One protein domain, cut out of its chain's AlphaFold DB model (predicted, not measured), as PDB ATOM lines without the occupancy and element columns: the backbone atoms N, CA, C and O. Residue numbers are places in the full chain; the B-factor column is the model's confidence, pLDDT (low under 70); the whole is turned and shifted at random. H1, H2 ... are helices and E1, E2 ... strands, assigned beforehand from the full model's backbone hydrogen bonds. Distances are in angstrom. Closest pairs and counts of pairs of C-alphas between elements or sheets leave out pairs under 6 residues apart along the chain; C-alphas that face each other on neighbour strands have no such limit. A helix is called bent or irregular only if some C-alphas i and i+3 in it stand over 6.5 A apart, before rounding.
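Overview. This is residues 129 to 206 of the 415 residues of the protein "SWIM-type domain-containing protein" of Verrucomicrobiales bacterium (UniProt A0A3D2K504). A twisted sheet of five strands stands with a pair of helices, H1 and H2, that lie side by side and run opposite ways; the pair is only loosely joined to the sheet, for H1 only grazes it and H2 is not on it. The loops at residues 133 to 142 and 149 to 157 reach out at the two ends of the longest span. The printed part has 78 residues, with two named helices and five named strands in the order E1 E2 H1 E3 H2 E4 E5, and its class is mixed, helices and strands. The mixed sheet runs E3 E2 E1 E4 E5. The whole is compact, with a radius of gyration of the C-alphas of 11.8 A and spans of 35 by 28 by 19 A.

Along the chain. Find C-alpha 129 at (-39.700, 4.551, -10.524); there E1 begins, residues 129 to 132. Next comes E2, residues 143 to 148, 17.0 A long. At C-alpha 158, (-30.269, 2.231, 0.333), H1 starts and runs to residue 171, 19.8 A. E3 is residues 177 to 180, 9.7 A. H2, residues 183 to 192, covers 15.2 A and is irregular: C-alphas 184 and 187 are 7.2 A apart. E4 is residues 199 to 201, and E5, residues 204 to 206, ends at C-alpha 206, (-43.744, 12.284, -3.535).

Arrangement. Look first at the sheet, whose strands' lines turn by 112 degrees from edge to edge. E3, an edge strand, is antiparallel to E2 at 169 degrees, with N 146 and O 177 2.8 A apart. E2 and E1 form a hairpin at 161 degrees, with N 131 and O 145 at 2.8 A. E1 and E4 are parallel at 36 degrees, with N 132 and O 200 at 2.8 A. E4 and the other edge strand, E5, form a hairpin at 132 degrees, with N 206 and O 199 at 2.9 A. E3, H2 and E4 make a split strand-helix-strand unit, two strands running the same way with E2 and E1 between them, and its crossover is right-handed. H1 and H2 touch, closest at the C-alphas of Ala 162 and Ala 192, 5.3 A apart, at a shallow tilt of 25 degrees, opposite ways. H1 only grazes the sheet, with its residues 160 to 171. H2 and E5 are apart. Every O i to N i+4 pair is within hydrogen-bond range in H1, and 4 of 6 are in H2.

Size, cuts and confidence. The two C-alphas farthest apart are those of Leu 138 and Glu 154, at 35.2 A. The printed part has no cut, and no link is long. The model's mean pLDDT over the printed part is 84.4; look for values under 70 at residue 138 and residues 153 to 154.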
ATOM      1  N   ASP A 129     -38.784   3.455 -10.814       91.00
ATOM      2  CA  ASP A 129     -39.700   4.551 -10.524       91.00
ATOM      3  C   ASP A 129     -40.956   3.957  -9.884       91.00
ATOM      4  O   ASP A 129     -41.629   3.120 -10.495       91.00
ATOM      5  N   VAL A 130     -41.296   4.425  -8.686       92.56
ATOM      6  CA  VAL A 130     -42.533   4.060  -7.990       92.56
ATOM      7  C   VAL A 130     -43.620   5.056  -8.381       92.56
ATOM      8  O   VAL A 130     -43.488   6.258  -8.156       92.56
ATOM      9  N   ARG A 131     -44.692   4.571  -9.006       92.94
ATOM     10  CA  ARG A 131     -45.842   5.365  -9.451       92.94
ATOM     11  C   ARG A 131     -47.059   5.004  -8.606       92.94
ATOM     12  O   ARG A 131     -47.557   3.880  -8.682       92.94
ATOM     13  N   LEU A 132     -47.510   5.965  -7.813       91.06
ATOM     14  CA  LEU A 132     -48.719   5.902  -7.001       91.06
ATOM     15  C   LEU A 132     -49.934   6.390  -7.811       91.06
ATOM     16  O   LEU A 132     -49.796   7.004  -8.874       91.06
ATOM     17  N   SER A 133     -51.128   6.095  -7.298       87.12
ATOM     18  CA  SER A 133     -52.407   6.563  -7.846       87.12
ATOM     19  C   SER A 133     -52.461   8.097  -7.962       87.12
ATOM     20  O   SER A 133     -52.018   8.770  -7.040       87.12
ATOM     21  N   PRO A 134     -53.057   8.681  -9.021       81.81
ATOM     22  CA  PRO A 134     -53.264  10.132  -9.115       81.81
ATOM     23  C   PRO A 134     -54.114  10.719  -7.979       81.81
ATOM     24  O   PRO A 134     -53.943  11.878  -7.623       81.81
ATOM     25  N   ASN A 135     -55.009   9.909  -7.405       79.81
ATOM     26  CA  ASN A 135     -55.898  10.292  -6.303       79.81
ATOM     27  C   ASN A 135     -55.304   9.933  -4.926       79.81
ATOM     28  O   ASN A 135     -56.030   9.793  -3.941       79.81
ATOM     29  N   PHE A 136     -53.989   9.717  -4.853       79.75
ATOM     30  CA  PHE A 136     -53.297   9.374  -3.617       79.75
ATOM     31  C   PHE A 136     -53.405  10.501  -2.567       79.75
ATOM     32  O   PHE A 136     -53.292  11.671  -2.935       79.75
ATOM     33  N   PRO A 137     -53.585  10.183  -1.269       73.81
ATOM     34  CA  PRO A 137     -53.758   8.851  -0.667       73.81
ATOM     35  C   PRO A 137     -55.221   8.369  -0.606       73.81
ATOM     36  O   PRO A 137     -55.453   7.226  -0.222       73.81
ATOM     37  N   LEU A 138     -56.191   9.226  -0.955       68.19
ATOM     38  CA  LEU A 138     -57.632   8.985  -0.777       68.19
ATOM     39  C   LEU A 138     -58.115   7.741  -1.533       68.19
ATOM     40  O   LEU A 138     -58.935   6.983  -1.027       68.19
ATOM     41  N   GLU A 139     -57.571   7.503  -2.729       72.38
ATOM     42  CA  GLU A 139     -57.877   6.316  -3.522       72.38
ATOM     43  C   GLU A 139     -56.619   5.668  -4.104       72.38
ATOM     44  O   GLU A 139     -55.673   6.326  -4.544       72.38
ATOM     45  N   GLY A 140     -56.644   4.337  -4.196       75.19
ATOM     46  CA  GLY A 140     -55.604   3.570  -4.880       75.19
ATOM     47  C   GLY A 140     -54.302   3.424  -4.093       75.19
ATOM     48  O   GLY A 140     -53.280   3.109  -4.691       75.19
ATOM     49  N   ILE A 141     -54.334   3.592  -2.767       83.81
ATOM     50  CA  ILE A 141     -53.184   3.399  -1.865       83.81
ATOM     51  C   ILE A 141     -52.576   1.988  -1.941       83.81
ATOM     52  O   ILE A 141     -51.385   1.801  -1.697       83.81
ATOM     53  N   SER A 142     -53.375   0.994  -2.336       85.38
ATOM     54  CA  SER A 142     -52.939  -0.384  -2.567       85.38
ATOM     55  C   SER A 142     -52.400  -0.634  -3.979       85.38
ATOM     56  O   SER A 142     -51.791  -1.674  -4.214       85.38
ATOM     57  N   ASN A 143     -52.607   0.279  -4.927       87.44
ATOM     58  CA  ASN A 143     -52.238   0.084  -6.326       87.44
ATOM     59  C   ASN A 143     -50.953   0.846  -6.641       87.44
ATOM     60  O   ASN A 143     -50.943   2.076  -6.699       87.44
ATOM     61  N   VAL A 144     -49.872   0.108  -6.888       89.50
ATOM     62  CA  VAL A 144     -48.553   0.682  -7.159       89.50
ATOM     63  C   VAL A 144     -48.016   0.161  -8.480       89.50
ATOM     64  O   VAL A 144     -47.981  -1.043  -8.724       89.50
ATOM     65  N   GLN A 145     -47.562   1.064  -9.342       90.88
ATOM     66  CA  GLN A 145     -46.897   0.706 -10.587       90.88
ATOM     67  C   GLN A 145     -45.395   0.975 -10.474       90.88
ATOM     68  O   GLN A 145     -44.966   2.086 -10.190       90.88
ATOM     69  N   LEU A 146     -44.590  -0.042 -10.754       90.81
ATOM     70  CA  LEU A 146     -43.137   0.045 -10.815       90.81
ATOM     71  C   LEU A 146     -42.699   0.084 -12.275       90.81
ATOM     72  O   LEU A 146     -43.111  -0.760 -13.074       90.81
ATOM     73  N   LYS A 147     -41.854   1.050 -12.633       88.94
ATOM     74  CA  LYS A 147     -41.241   1.156 -13.967       88.94
ATOM     75  C   LYS A 147     -39.730   1.162 -13.841       88.94
ATOM     76  O   LYS A 147     -39.209   1.662 -12.857       88.94
ATOM     77  N   ILE A 148     -39.025   0.650 -14.844       85.31
ATOM     78  CA  ILE A 148     -37.567   0.787 -14.893       85.31
ATOM     79  C   ILE A 148     -37.238   2.274 -15.034       85.31
ATOM     80  O   ILE A 148     -37.757   2.953 -15.923       85.31
ATOM     81  N   SER A 149     -36.420   2.775 -14.117       82.19
ATOM     82  CA  SER A 149     -35.985   4.162 -14.084       82.19
ATOM     83  C   SER A 149     -34.865   4.391 -15.097       82.19
ATOM     84  O   SER A 149     -34.062   3.502 -15.367       82.19
ATOM     85  N   GLY A 150     -34.757   5.615 -15.614       75.88
ATOM     86  CA  GLY A 150     -33.595   6.048 -16.402       75.88
ATOM     87  C   GLY A 150     -32.360   6.382 -15.553       75.88
ATOM     88  O   GLY A 150     -31.363   6.865 -16.086       75.88
ATOM     89  N   ARG A 151     -32.432   6.198 -14.225       80.25
ATOM     90  CA  ARG A 151     -31.322   6.442 -13.292       80.25
ATOM     91  C   ARG A 151     -30.186   5.439 -13.535       80.25
ATOM     92  O   ARG A 151     -30.433   4.265 -13.780       80.25
ATOM     93  N   SER A 152     -28.938   5.909 -13.443       71.88
ATOM     94  CA  SER A 152     -27.759   5.034 -13.532       71.88
ATOM     95  C   SER A 152     -27.697   4.083 -12.334       71.88
ATOM     96  O   SER A 152     -27.986   4.491 -11.208       71.88
ATOM     97  N   VAL A 153     -27.248   2.851 -12.577       69.06
ATOM     98  CA  VAL A 153     -27.000   1.815 -11.555       69.06
ATOM     99  C   VAL A 153     -25.958   2.279 -10.522       69.06
ATOM    100  O   VAL A 153     -25.984   1.865  -9.372       69.06
ATOM    101  N   GLU A 154     -25.091   3.223 -10.883       65.50
ATOM    102  CA  GLU A 154     -24.099   3.821  -9.975       65.50
ATOM    103  C   GLU A 154     -24.714   4.775  -8.930       65.50
ATOM    104  O   GLU A 154     -24.032   5.196  -8.000       65.50
ATOM    105  N   LYS A 155     -25.998   5.142  -9.071       73.88
ATOM    106  CA  LYS A 155     -26.730   6.045  -8.161       73.88
ATOM    107  C   LYS A 155     -27.843   5.330  -7.385       73.88
ATOM    108  O   LYS A 155     -28.878   5.937  -7.097       73.88
ATOM    109  N   LEU A 156     -27.658   4.047  -7.085       80.38
ATOM    110  CA  LEU A 156     -28.585   3.293  -6.244       80.38
ATOM    111  C   LEU A 156     -28.487   3.761  -4.787       80.38
ATOM    112  O   LEU A 156     -27.402   3.864  -4.217       80.38
ATOM    113  N   SER A 157     -29.638   4.057  -4.196       81.88
ATOM    114  CA  SER A 157     -29.783   4.422  -2.787       81.88
ATOM    115  C   SER A 157     -30.078   3.192  -1.930       81.88
ATOM    116  O   SER A 157     -30.549   2.179  -2.443       81.88
ATOM    117  N   GLN A 158     -29.885   3.289  -0.612       84.12
ATOM    118  CA  GLN A 158     -30.269   2.231   0.333       84.12
ATOM    119  C   GLN A 158     -31.752   1.829   0.190       84.12
ATOM    120  O   GLN A 158     -32.085   0.651   0.305       84.12
ATOM    121  N   SER A 159     -32.626   2.781  -0.144       84.31
ATOM    122  CA  SER A 159     -34.048   2.534  -0.399       84.31
ATOM    123  C   SER A 159     -34.299   1.726  -1.681       84.31
ATOM    124  O   SER A 159     -35.258   0.961  -1.731       84.31
ATOM    125  N   ASP A 160     -33.444   1.835  -2.709       86.62
ATOM    126  CA  ASP A 160     -33.543   0.988  -3.910       86.62
ATOM    127  C   ASP A 160     -33.246  -0.489  -3.555       86.62
ATOM    128  O   ASP A 160     -33.952  -1.394  -4.005       86.62
ATOM    129  N   PHE A 161     -32.264  -0.742  -2.675       86.44
ATOM    130  CA  PHE A 161     -31.976  -2.088  -2.152       86.44
ATOM    131  C   PHE A 161     -33.121  -2.626  -1.284       86.44
ATOM    132  O   PHE A 161     -33.521  -3.783  -1.436       86.44
ATOM    133  N   ALA A 162     -33.672  -1.794  -0.394       87.38
ATOM    134  CA  ALA A 162     -34.794  -2.172   0.463       87.38
ATOM    135  C   ALA A 162     -36.038  -2.550  -0.360       87.38
ATOM    136  O   ALA A 162     -36.669  -3.578  -0.093       87.38
ATOM    137  N   LEU A 163     -36.344  -1.780  -1.409       89.31
ATOM    138  CA  LEU A 163     -37.418  -2.086  -2.351       89.31
ATOM    139  C   LEU A 163     -37.161  -3.400  -3.105       89.31
ATOM    140  O   LEU A 163     -38.053  -4.246  -3.163       89.31
ATOM    141  N   ALA A 164     -35.957  -3.617  -3.644       86.25
ATOM    142  CA  ALA A 164     -35.622  -4.855  -4.356       86.25
ATOM    143  C   ALA A 164     -35.748  -6.099  -3.458       86.25
ATOM    144  O   ALA A 164     -36.312  -7.116  -3.872       86.25
ATOM    145  N   LEU A 165     -35.294  -6.000  -2.205       86.50
ATOM    146  CA  LEU A 165     -35.428  -7.061  -1.208       86.50
ATOM    147  C   LEU A 165     -36.893  -7.328  -0.855       86.50
ATOM    148  O   LEU A 165     -37.314  -8.487  -0.773       86.50
ATOM    149  N   TRP A 166     -37.692  -6.271  -0.693       89.69
ATOM    150  CA  TRP A 166     -39.125  -6.405  -0.457       89.69
ATOM    151  C   TRP A 166     -39.826  -7.098  -1.634       89.69
ATOM    152  O   TRP A 166     -40.618  -8.020  -1.411       89.69
ATOM    153  N   LEU A 167     -39.516  -6.712  -2.876       87.44
ATOM    154  CA  LEU A 167     -40.114  -7.297  -4.078       87.44
ATOM    155  C   LEU A 167     -39.744  -8.771  -4.213       87.44
ATOM    156  O   LEU A 167     -40.636  -9.616  -4.290       87.44
ATOM    157  N   HIS A 168     -38.458  -9.115  -4.105       83.31
ATOM    158  CA  HIS A 168     -38.028 -10.511  -4.162       83.31
ATOM    159  C   HIS A 168     -38.750 -11.358  -3.102       83.31
ATOM    160  O   HIS A 168     -39.199 -12.471  -3.382       83.31
ATOM    161  N   LYS A 169     -38.896 -10.843  -1.876       82.69
ATOM    162  CA  LYS A 169     -39.542 -11.567  -0.774       82.69
ATOM    163  C   LYS A 169     -41.044 -11.781  -0.985       82.69
ATOM    164  O   LYS A 169     -41.552 -12.825  -0.575       82.69
ATOM    165  N   ASN A 170     -41.755 -10.813  -1.566       82.12
ATOM    166  CA  ASN A 170     -43.223 -10.817  -1.624       82.12
ATOM    167  C   ASN A 170     -43.801 -11.207  -2.992       82.12
ATOM    168  O   ASN A 170     -44.901 -11.753  -3.042       82.12
ATOM    169  N   THR A 171     -43.081 -10.957  -4.088       80.56
ATOM    170  CA  THR A 171     -43.529 -11.247  -5.463       80.56
ATOM    171  C   THR A 171     -42.649 -12.277  -6.173       80.56
ATOM    172  O   THR A 171     -43.079 -12.852  -7.173       80.56
ATOM    173  N   GLY A 172     -41.433 -12.530  -5.674       77.62
ATOM    174  CA  GLY A 172     -40.437 -13.367  -6.353       77.62
ATOM    175  C   GLY A 172     -39.814 -12.701  -7.587       77.62
ATOM    176  O   GLY A 172     -39.160 -13.376  -8.376       77.62
ATOM    177  N   GLN A 173     -40.036 -11.398  -7.776       76.25
ATOM    178  CA  GLN A 173     -39.507 -10.593  -8.879       76.25
ATOM    179  C   GLN A 173     -38.812  -9.351  -8.315       76.25
ATOM    180  O   GLN A 173     -39.118  -8.936  -7.205       76.25
ATOM    181  N   THR A 174     -37.906  -8.734  -9.072       71.88
ATOM    182  CA  THR A 174     -37.183  -7.507  -8.664       71.88
ATOM    183  C   THR A 174     -37.387  -6.338  -9.634       71.88
ATOM    184  O   THR A 174     -36.862  -5.250  -9.420       71.88
ATOM    185  N   GLY A 175     -38.143  -6.554 -10.715       73.69
ATOM    186  CA  GLY A 175     -38.301  -5.609 -11.819       73.69
ATOM    187  C   GLY A 175     -39.626  -4.844 -11.831       73.69
ATOM    188  O   GLY A 175     -40.393  -4.833 -10.869       73.69
ATOM    189  N   ALA A 176     -39.895  -4.200 -12.971       74.00
ATOM    190  CA  ALA A 176     -41.144  -3.488 -13.221       74.00
ATOM    191  C   ALA A 176     -42.360  -4.415 -13.083       74.00
ATOM    192  O   ALA A 176     -42.384  -5.522 -13.618       74.00
ATOM    193  N   ALA A 177     -43.386  -3.932 -12.392       78.62
ATOM    194  CA  ALA A 177     -44.583  -4.691 -12.068       78.62
ATOM    195  C   ALA A 177     -45.756  -3.740 -11.806       78.62
ATOM    196  O   ALA A 177     -45.569  -2.580 -11.443       78.62
ATOM    197  N   MET A 178     -46.977  -4.243 -11.962       84.56
ATOM    198  CA  MET A 178     -48.163  -3.616 -11.382       84.56
ATOM    199  C   MET A 178     -48.545  -4.414 -10.142       84.56
ATOM    200  O   MET A 178     -48.822  -5.609 -10.233       84.56
ATOM    201  N   LEU A 179     -48.506  -3.760  -8.989       84.44
ATOM    202  CA  LEU A 179     -48.739  -4.359  -7.688       84.44
ATOM    203  C   LEU A 179     -50.109  -3.937  -7.171       84.44
ATOM    204  O   LEU A 179     -50.398  -2.748  -7.059       84.44
ATOM    205  N   ALA A 180     -50.920  -4.929  -6.818       85.69
ATOM    206  CA  ALA A 180     -52.080  -4.755  -5.958       85.69
ATOM    207  C   ALA A 180     -51.686  -5.250  -4.562       85.69
ATOM    208  O   ALA A 180     -51.687  -6.453  -4.299       85.69
ATOM    209  N   LEU A 181     -51.270  -4.327  -3.699       85.19
ATOM    210  CA  LEU A 181     -50.753  -4.606  -2.364       85.19
ATOM    211  C   LEU A 181     -51.870  -5.158  -1.465       85.19
ATOM    212  O   LEU A 181     -52.867  -4.470  -1.223       85.19
ATOM    213  N   PRO A 182     -51.719  -6.379  -0.922       83.88
ATOM    214  CA  PRO A 182     -52.586  -6.860   0.142       83.88
ATOM    215  C   PRO A 182     -52.500  -5.941   1.366       83.88
ATOM    216  O   PRO A 182     -51.418  -5.476   1.715       83.88
ATOM    217  N   VAL A 183     -53.612  -5.774   2.088       79.94
ATOM    218  CA  VAL A 183     -53.698  -4.952   3.317       79.94
ATOM    219  C   VAL A 183     -52.559  -5.265   4.301       79.94
ATOM    220  O   VAL A 183     -51.926  -4.358   4.827       79.94
ATOM    221  N   ALA A 184     -52.233  -6.549   4.486       78.88
ATOM    222  CA  ALA A 184     -51.177  -7.005   5.397       78.88
ATOM    223  C   ALA A 184     -49.740  -6.659   4.951       78.88
ATOM    224  O   ALA A 184     -48.810  -6.778   5.743       78.88
ATOM    225  N   GLN A 185     -49.543  -6.295   3.685       84.31
ATOM    226  CA  GLN A 185     -48.242  -5.974   3.093       84.31
ATOM    227  C   GLN A 185     -48.070  -4.472   2.823       84.31
ATOM    228  O   GLN A 185     -46.988  -4.034   2.437       84.31
ATOM    229  N   MET A 186     -49.126  -3.682   3.015       85.94
ATOM    230  CA  MET A 186     -49.142  -2.272   2.649       85.94
ATOM    231  C   MET A 186     -48.157  -1.461   3.499       85.94
ATOM    232  O   MET A 186     -47.253  -0.845   2.941       85.94
ATOM    233  N   ALA A 187     -48.246  -1.559   4.829       86.31
ATOM    234  CA  ALA A 187     -47.301  -0.944   5.767       86.31
ATOM    235  C   ALA A 187     -45.836  -1.218   5.394       86.31
ATOM    236  O   ALA A 187     -45.050  -0.295   5.195       86.31
ATOM    237  N   CYS A 188     -45.464  -2.494   5.243       87.62
ATOM    238  CA  CYS A 188     -44.069  -2.857   5.004       87.62
ATOM    239  C   CYS A 188     -43.574  -2.471   3.602       87.62
ATOM    240  O   CYS A 188     -42.379  -2.237   3.443       87.62
ATOM    241  N   PHE A 189     -44.458  -2.372   2.601       91.75
ATOM    242  CA  PHE A 189     -44.097  -1.819   1.293       91.75
ATOM    243  C   PHE A 189     -43.716  -0.343   1.406       91.75
ATOM    244  O   PHE A 189     -42.630   0.044   0.985       91.75
ATOM    245  N   TYR A 190     -44.590   0.473   2.004       92.06
ATOM    246  CA  TYR A 190     -44.349   1.909   2.139       92.06
ATOM    247  C   TYR A 190     -43.133   2.202   3.026       92.06
ATOM    248  O   TYR A 190     -42.348   3.088   2.704       92.06
ATOM    249  N   GLN A 191     -42.901   1.396   4.068       90.69
ATOM    250  CA  GLN A 191     -41.663   1.447   4.852       90.69
ATOM    251  C   GLN A 191     -40.412   1.140   4.013       90.69
ATOM    252  O   GLN A 191     -39.394   1.807   4.171       90.69
ATOM    253  N   ALA A 192     -40.473   0.164   3.098       90.50
ATOM    254  CA  ALA A 192     -39.337  -0.193   2.243       90.50
ATOM    255  C   ALA A 192     -38.957   0.914   1.242       90.50
ATOM    256  O   ALA A 192     -37.820   0.949   0.779       90.50
ATOM    257  N   ILE A 193     -39.888   1.819   0.919       92.94
ATOM    258  CA  ILE A 193     -39.658   2.956   0.013       92.94
ATOM    259  C   ILE A 193     -39.487   4.296   0.745       92.94
ATOM    260  O   ILE A 193     -39.506   5.347   0.102       92.94
ATOM    261  N   VAL A 194     -39.294   4.288   2.067       93.56
ATOM    262  CA  VAL A 194     -38.933   5.496   2.825       93.56
ATOM    263  C   VAL A 194     -37.643   6.099   2.258       93.56
ATOM    264  O   VAL A 194     -36.669   5.389   2.000       93.56
ATOM    265  N   GLY A 195     -37.649   7.412   2.027       89.38
ATOM    266  CA  GLY A 195     -36.533   8.158   1.436       89.38
ATOM    267  C   GLY A 195     -36.229   7.800  -0.024       89.38
ATOM    268  O   GLY A 195     -35.197   8.214  -0.555       89.38
ATOM    269  N   HIS A 196     -37.088   7.021  -0.692       91.50
ATOM    270  CA  HIS A 196     -36.795   6.539  -2.034       91.50
ATOM    271  C   HIS A 196     -36.748   7.697  -3.058       91.50
ATOM    272  O   HIS A 196     -37.677   8.507  -3.119       91.50
ATOM    273  N   PRO A 197     -35.721   7.789  -3.931       87.38
ATOM    274  CA  PRO A 197     -35.465   9.011  -4.706       87.38
ATOM    275  C   PRO A 197     -36.499   9.318  -5.796       87.38
ATOM    276  O   PRO A 197     -36.560  10.452  -6.278       87.38
ATOM    277  N   ALA A 198     -37.246   8.301  -6.234       91.31
ATOM    278  CA  ALA A 198     -38.120   8.338  -7.405       91.31
ATOM    279  C   ALA A 198     -39.512   7.757  -7.107       91.31
ATOM    280  O   ALA A 198     -39.914   6.754  -7.698       91.31
ATOM    281  N   VAL A 199     -40.235   8.380  -6.177       94.00
ATOM    282  CA  VAL A 199     -41.661   8.119  -5.930       94.00
ATOM    283  C   VAL A 199     -42.481   9.269  -6.512       94.00
ATOM    284  O   VAL A 199     -42.106  10.434  -6.376       94.00
ATOM    285  N   TRP A 200     -43.570   8.950  -7.208       92.81
ATOM    286  CA  TRP A 200     -44.369   9.936  -7.935       92.81
ATOM    287  C   TRP A 200     -45.864   9.638  -7.854       92.81
ATOM    288  O   TRP A 200     -46.268   8.482  -7.976       92.81
ATOM    289  N   THR A 201     -46.678  10.688  -7.785       90.06
ATOM    290  CA  THR A 201     -48.125  10.658  -8.028       90.06
ATOM    291  C   THR A 201     -48.421  11.487  -9.276       90.06
ATOM    292  O   THR A 201     -48.143  12.681  -9.333       90.06
ATOM    293  N   GLY A 202     -48.878  10.847 -10.356       86.12
ATOM    294  CA  GLY A 202     -48.992  11.521 -11.653       86.12
ATOM    295  C   GLY A 202     -47.658  12.142 -12.113       86.12
ATOM    296  O   GLY A 202     -46.738  11.419 -12.511       86.12
ATOM    297  N   LYS A 203     -47.574  13.480 -12.088       86.19
ATOM    298  CA  LYS A 203     -46.370  14.262 -12.434       86.19
ATOM    299  C   LYS A 203     -45.590  14.749 -11.213       86.19
ATOM    300  O   LYS A 203     -44.432  15.133 -11.368       86.19
ATOM    301  N   ASP A 204     -46.203  14.717 -10.041       90.75
ATOM    302  CA  ASP A 204     -45.658  15.308  -8.832       90.75
ATOM    303  C   ASP A 204     -44.784  14.295  -8.106       90.75
ATOM    304  O   ASP A 204     -45.092  13.098  -8.035       90.75
ATOM    305  N   LYS A 205     -43.641  14.771  -7.613       92.50
ATOM    306  CA  LYS A 205     -42.740  13.951  -6.812       92.50
ATOM    307  C   LYS A 205     -43.327  13.817  -5.413       92.50
ATOM    308  O   LYS A 205     -43.787  14.805  -4.850       92.50
ATOM    309  N   VAL A 206     -43.278  12.605  -4.881       93.06
ATOM    310  CA  VAL A 206     -43.744  12.284  -3.535       93.06
ATOM    311  C   VAL A 206     -42.549  11.904  -2.681       93.06
ATOM    312  O   VAL A 206     -41.682  11.148  -3.125       93.06
TER     313      VAL A 206